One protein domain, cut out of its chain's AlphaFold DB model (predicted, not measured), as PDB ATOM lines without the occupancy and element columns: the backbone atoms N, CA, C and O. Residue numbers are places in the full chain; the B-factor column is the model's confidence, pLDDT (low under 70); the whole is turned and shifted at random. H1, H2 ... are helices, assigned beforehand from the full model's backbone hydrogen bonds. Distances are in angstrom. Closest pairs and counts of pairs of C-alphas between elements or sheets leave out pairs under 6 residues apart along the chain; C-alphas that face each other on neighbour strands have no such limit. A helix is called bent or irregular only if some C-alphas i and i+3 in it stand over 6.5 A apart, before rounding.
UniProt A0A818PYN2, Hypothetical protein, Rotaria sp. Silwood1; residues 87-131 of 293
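AT A GLANCE: This is residues 87 to 131 of the 293 residues of the protein "Hypothetical protein" of Rotaria sp. Silwood1 (UniProt A0A818PYN2). One long helix, H1, makes nearly the whole length of the domain, and after a short link the chain folds back into a small helix, H2, whose first residues pack on H1 near its last residues, with H2 leading away from H1 at a steep tilt. Most of H1, residues 87 to 105, sticks out as a free arm. The printed part has 45 residues with two named helices, H1 then H2, and no named strand, and its class is all helix. The whole is extended, with a radius of gyration of the C-alphas of 14.9 A, and its C-alphas span 48 by 17 by 10 A.

IN THESE COORDINATES: H1 holds residues 87 to 115 and is 42.0 A long from first to last C-alpha. It begins at C-alpha 87, at (106.702, 211.427, 199.587), and ends at C-alpha 115, at (137.722, 185.085, 189.070). H2 holds residues 122 to 129 and is 10.3 A long; its last C-alpha, 129, is at (138.925, 196.749, 195.553). Neither helix is bent.

HOW THE PARTS SIT: Residues 87 to 105 of H1 stand free. H1 touches H2 with residues 109 to 114 alone. Their closest C-alphas are those of Ala 113 and Pro 122, 5.1 A apart. The two helices run opposite ways at a steep tilt of 57 degrees, and their centres are 19.5 A apart. In H2 every O i to N i+4 pair is within hydrogen-bond range, and in H1 24 of 25 are.

THE WHOLE: The outline is only just a rod, at 48 by 17 by 10 A. The two C-alphas farthest apart are those of Glu 87 and Asn 118, at 48.8 A. The link from H1 to H2, 6 residues, is short, and the printed part has no cut. The mean pLDDT of the printed part is 87.2, and no printed residue is under 70.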
ATOM      1  N   GLU A  87     105.244 211.244 199.548       80.69
ATOM      2  CA  GLU A  87     106.702 211.427 199.587       80.69
ATOM      3  C   GLU A  87     107.400 210.356 200.448       80.69
ATOM      4  O   GLU A  87     108.466 209.861 200.094       80.69
ATOM      5  N   GLN A  88     106.759 209.926 201.540       79.50
ATOM      6  CA  GLN A  88     107.242 208.823 202.377       79.50
ATOM      7  C   GLN A  88     107.290 207.495 201.609       79.50
ATOM      8  O   GLN A  88     108.248 206.737 201.752       79.50
ATOM      9  N   ALA A  89     106.289 207.218 200.764       73.00
ATOM     10  CA  ALA A  89     106.291 206.035 199.911       73.00
ATOM     11  C   ALA A  89     107.351 206.121 198.800       73.00
ATOM     12  O   ALA A  89     107.905 205.083 198.455       73.00
ATOM     13  N   VAL A  90     107.663 207.316 198.275       76.88
ATOM     14  CA  VAL A  90     108.775 207.521 197.322       76.88
ATOM     15  C   VAL A  90     110.105 207.178 197.997       76.88
ATOM     16  O   VAL A  90     110.764 206.225 197.580       76.88
ATOM     17  N   LYS A  91     110.427 207.849 199.113       81.31
ATOM     18  CA  LYS A  91     111.678 207.652 199.869       81.31
ATOM     19  C   LYS A  91     111.883 206.197 200.305       81.31
ATOM     20  O   LYS A  91     112.993 205.679 200.259       81.31
ATOM     21  N   ALA A  92     110.806 205.494 200.665       75.75
ATOM     22  CA  ALA A  92     110.860 204.080 201.040       75.75
ATOM     23  C   ALA A  92     111.099 203.103 199.866       75.75
ATOM     24  O   ALA A  92     111.378 201.928 200.115       75.75
ATOM     25  N   GLN A  93     110.947 203.527 198.606       78.69
ATOM     26  CA  GLN A  93     111.377 202.741 197.438       78.69
ATOM     27  C   GLN A  93     112.749 203.191 196.923       78.69
ATOM     28  O   GLN A  93     113.496 202.338 196.457       78.69
ATOM     29  N   GLU A  94     113.092 204.477 197.051       81.81
ATOM     30  CA  GLU A  94     114.446 204.994 196.793       81.81
ATOM     31  C   GLU A  94     115.468 204.276 197.681       81.81
ATOM     32  O   GLU A  94     116.351 203.614 197.148       81.81
ATOM     33  N   GLN A  95     115.244 204.223 199.002       81.88
ATOM     34  CA  GLN A  95     116.116 203.489 199.929       81.88
ATOM     35  C   GLN A  95     116.337 202.027 199.504       81.88
ATOM     36  O   GLN A  95     117.462 201.551 199.488       81.88
ATOM     37  N   LYS A  96     115.281 201.311 199.093       79.50
ATOM     38  CA  LYS A  96     115.417 199.914 198.636       79.50
ATOM     39  C   LYS A  96     116.199 199.790 197.336       79.50
ATOM     40  O   LYS A  96     116.805 198.749 197.096       79.50
ATOM     41  N   LEU A  97     116.114 200.787 196.455       81.06
ATOM     42  CA  LEU A  97     116.898 200.810 195.228       81.06
ATOM     43  C   LEU A  97     118.378 201.009 195.563       81.06
ATOM     44  O   LEU A  97     119.205 200.277 195.025       81.06
ATOM     45  N   ASP A  98     118.686 201.912 196.493       82.38
ATOM     46  CA  ASP A  98     120.043 202.154 196.984       82.38
ATOM     47  C   ASP A  98     120.618 200.904 197.679       82.38
ATOM     48  O   ASP A  98     121.681 200.427 197.279       82.38
ATOM     49  N   ASP A  99     119.864 200.268 198.588       81.00
ATOM     50  CA  ASP A  99     120.236 198.995 199.235       81.00
ATOM     51  C   ASP A  99     120.575 197.899 198.195       81.00
ATOM     52  O   ASP A  99     121.526 197.123 198.342       81.00
ATOM     53  N   ILE A 100     119.794 197.821 197.107       84.50
ATOM     54  CA  ILE A 100     120.007 196.861 196.011       84.50
ATOM     55  C   ILE A 100     121.248 197.223 195.181       84.50
ATOM     56  O   ILE A 100     121.967 196.314 194.757       84.50
ATOM     57  N   LEU A 101     121.524 198.509 194.949       85.06
ATOM     58  CA  LEU A 101     122.716 198.971 194.231       85.06
ATOM     59  C   LEU A 101     124.000 198.678 195.026       85.06
ATOM     60  O   LEU A 101     124.978 198.191 194.449       85.06
ATOM     61  N   GLU A 102     123.988 198.885 196.345       85.19
ATOM     62  CA  GLU A 102     125.096 198.517 197.238       85.19
ATOM     63  C   GLU A 102     125.343 197.001 197.260       85.19
ATOM     64  O   GLU A 102     126.493 196.541 197.177       85.19
ATOM     65  N   LEU A 103     124.271 196.202 197.299       86.44
ATOM     66  CA  LEU A 103     124.360 194.745 197.212       86.44
ATOM     67  C   LEU A 103     124.896 194.287 195.847       86.44
ATOM     68  O   LEU A 103     125.764 193.413 195.789       86.44
ATOM     69  N   GLU A 104     124.437 194.886 194.744       90.12
ATOM     70  CA  GLU A 104     124.911 194.569 193.392       90.12
ATOM     71  C   GLU A 104     126.414 194.865 193.247       90.12
ATOM     72  O   GLU A 104     127.165 194.039 192.715       90.12
ATOM     73  N   LEU A 105     126.877 196.011 193.761       86.00
ATOM     74  CA  LEU A 105     128.294 196.374 193.804       86.00
ATOM     75  C   LEU A 105     129.105 195.370 194.637       86.00
ATOM     76  O   LEU A 105     130.132 194.867 194.174       86.00
ATOM     77  N   SER A 106     128.614 195.013 195.824       88.88
ATOM     78  CA  SER A 106     129.250 194.033 196.711       88.88
ATOM     79  C   SER A 106     129.388 192.660 196.038       88.88
ATOM     80  O   SER A 106     130.469 192.064 196.031       88.88
ATOM     81  N   CYS A 107     128.328 192.184 195.378       90.06
ATOM     82  CA  CYS A 107     128.353 190.952 194.592       90.06
ATOM     83  C   CYS A 107     129.333 191.026 193.410       90.06
ATOM     84  O   CYS A 107     130.067 190.064 193.178       90.06
ATOM     85  N   LYS A 108     129.406 192.153 192.686       92.44
ATOM     86  CA  LYS A 108     130.385 192.357 191.599       92.44
ATOM     87  C   LYS A 108     131.825 192.229 192.104       92.44
ATOM     88  O   LYS A 108     132.624 191.547 191.460       92.44
ATOM     89  N   ILE A 109     132.151 192.818 193.257       91.62
ATOM     90  CA  ILE A 109     133.494 192.726 193.854       91.62
ATOM     91  C   ILE A 109     133.807 191.278 194.272       91.62
ATOM     92  O   ILE A 109     134.887 190.771 193.960       91.62
ATOM     93  N   LEU A 110     132.864 190.575 194.912       92.38
ATOM     94  CA  LEU A 110     133.032 189.169 195.313       92.38
ATOM     95  C   LEU A 110     133.232 188.230 194.111       92.38
ATOM     96  O   LEU A 110     134.130 187.386 194.126       92.38
ATOM     97  N   LEU A 111     132.452 188.403 193.040       92.94
ATOM     98  CA  LEU A 111     132.615 187.649 191.792       92.94
ATOM     99  C   LEU A 111     133.969 187.944 191.129       92.94
ATOM    100  O   LEU A 111     134.645 187.030 190.655       92.94
ATOM    101  N   ALA A 112     134.410 189.204 191.138       92.31
ATOM    102  CA  ALA A 112     135.716 189.581 190.615       92.31
ATOM    103  C   ALA A 112     136.873 188.987 191.448       92.31
ATOM    104  O   ALA A 112     137.868 188.535 190.869       92.31
ATOM    105  N   ALA A 113     136.721 188.880 192.774       93.69
ATOM    106  CA  ALA A 113     137.650 188.154 193.641       93.69
ATOM    107  C   ALA A 113     137.690 186.655 193.296       93.69
ATOM    108  O   ALA A 113     138.773 186.086 193.147       93.69
ATOM    109  N   GLN A 114     136.527 186.025 193.076       92.94
ATOM    110  CA  GLN A 114     136.418 184.614 192.686       92.94
ATOM    111  C   GLN A 114     137.123 184.316 191.349       92.94
ATOM    112  O   GLN A 114     137.817 183.306 191.221       92.94
ATOM    113  N   VAL A 115     137.012 185.209 190.360       95.19
ATOM    114  CA  VAL A 115     137.722 185.085 189.070       95.19
ATOM    115  C   VAL A 115     139.246 185.213 189.233       95.19
ATOM    116  O   VAL A 115     140.005 184.648 188.443       95.19
ATOM    117  N   ASN A 116     139.722 185.913 190.269       93.56
ATOM    118  CA  ASN A 116     141.144 186.193 190.496       93.56
ATOM    119  C   ASN A 116     141.830 185.296 191.549       93.56
ATOM    120  O   ASN A 116     143.018 185.498 191.809       93.56
ATOM    121  N   LEU A 117     141.159 184.259 192.073       93.06
ATOM    122  CA  LEU A 117     141.697 183.327 193.089       93.06
ATOM    123  C   LEU A 117     143.080 182.737 192.753       93.06
ATOM    124  O   LEU A 117     143.896 182.515 193.641       93.06
ATOM    125  N   ASN A 118     143.372 182.512 191.469       94.25
ATOM    126  CA  ASN A 118     144.655 181.961 191.010       94.25
ATOM    127  C   ASN A 118     145.813 182.984 191.000       94.25
ATOM    128  O   ASN A 118     146.937 182.629 190.649       94.25
ATOM    129  N   ARG A 119     145.545 184.263 191.296       94.94
ATOM    130  CA  ARG A 119     146.516 185.371 191.222       94.94
ATOM    131  C   ARG A 119     146.752 186.062 192.560       94.94
ATOM    132  O   ARG A 119     147.821 186.630 192.759       94.94
ATOM    133  N   ILE A 120     145.749 186.081 193.430       94.56
ATOM    134  CA  ILE A 120     145.733 186.874 194.658       94.56
ATOM    135  C   ILE A 120     144.726 186.271 195.643       94.56
ATOM    136  O   ILE A 120     143.707 185.721 195.227       94.56
ATOM    137  N   SER A 121     145.013 186.369 196.946       94.94
ATOM    138  CA  SER A 121     144.065 185.974 197.992       94.94
ATOM    139  C   SER A 121     142.745 186.738 197.817       94.94
ATOM    140  O   SER A 121     142.788 187.947 197.574       94.94
ATOM    141  N   PRO A 122     141.569 186.100 197.962       92.81
ATOM    142  CA  PRO A 122     140.296 186.807 197.838       92.81
ATOM    143  C   PRO A 122     140.158 187.944 198.862       92.81
ATOM    144  O   PRO A 122     139.584 188.976 198.529       92.81
ATOM    145  N   LEU A 123     140.754 187.818 200.057       91.19
ATOM    146  CA  LEU A 123     140.804 188.902 201.049       91.19
ATOM    147  C   LEU A 123     141.645 190.093 200.566       91.19
ATOM    148  O   LEU A 123     141.193 191.231 200.646       91.19
ATOM    149  N   ASP A 124     142.827 189.843 199.993       90.06
ATOM    150  CA  ASP A 124     143.677 190.906 199.438       90.06
ATOM    151  C   ASP A 124     143.030 191.565 198.210       90.06
ATOM    152  O   ASP A 124     143.249 192.749 197.952       90.06
ATOM    153  N   TYR A 125     142.245 190.807 197.431       93.00
ATOM    154  CA  TYR A 125     141.465 191.346 196.317       93.00
ATOM    155  C   TYR A 125     140.359 192.275 196.823       93.00
ATOM    156  O   TYR A 125     140.237 193.393 196.326       93.00
ATOM    157  N   LEU A 126     139.583 191.839 197.822       91.69
ATOM    158  CA  LEU A 126     138.542 192.642 198.468       91.69
ATOM    159  C   LEU A 126     139.134 193.937 199.038       91.69
ATOM    160  O   LEU A 126     138.694 195.022 198.665       91.69
ATOM    161  N   TYR A 127     140.204 193.830 199.830       87.69
ATOM    162  CA  TYR A 127     140.920 194.974 200.396       87.69
ATOM    163  C   TYR A 127     141.382 195.974 199.322       87.69
ATOM    164  O   TYR A 127     141.125 197.171 199.424       87.69
ATOM    165  N   LYS A 128     142.003 195.492 198.235       86.94
ATOM    166  CA  LYS A 128     142.429 196.355 197.118       86.94
ATOM    167  C   LYS A 128     141.260 196.960 196.341       86.94
ATOM    168  O   LYS A 128     141.404 198.064 195.827       86.94
ATOM    169  N   SER A 129     140.122 196.270 196.261       87.25
ATOM    170  CA  SER A 129     138.925 196.749 195.553       87.25
ATOM    171  C   SER A 129     138.228 197.899 196.278       87.25
ATOM    172  O   SER A 129     137.656 198.761 195.624       87.25
ATOM    173  N   ILE A 130     138.336 197.953 197.611       83.62
ATOM    174  CA  ILE A 130     137.882 199.091 198.428       83.62
ATOM    175  C   ILE A 130     138.733 200.351 198.143       83.62
ATOM    176  O   ILE A 130     138.293 201.468 198.406       83.62
ATOM    177  N   ASN A 131     139.938 200.188 197.572       81.56
ATOM    178  CA  ASN A 131     140.869 201.264 197.213       81.56
ATOM    179  C   ASN A 131     141.117 202.259 198.365       81.56
ATOM    180  O   ASN A 131     141.152 203.475 198.181       81.56
TER     181      ASN A 131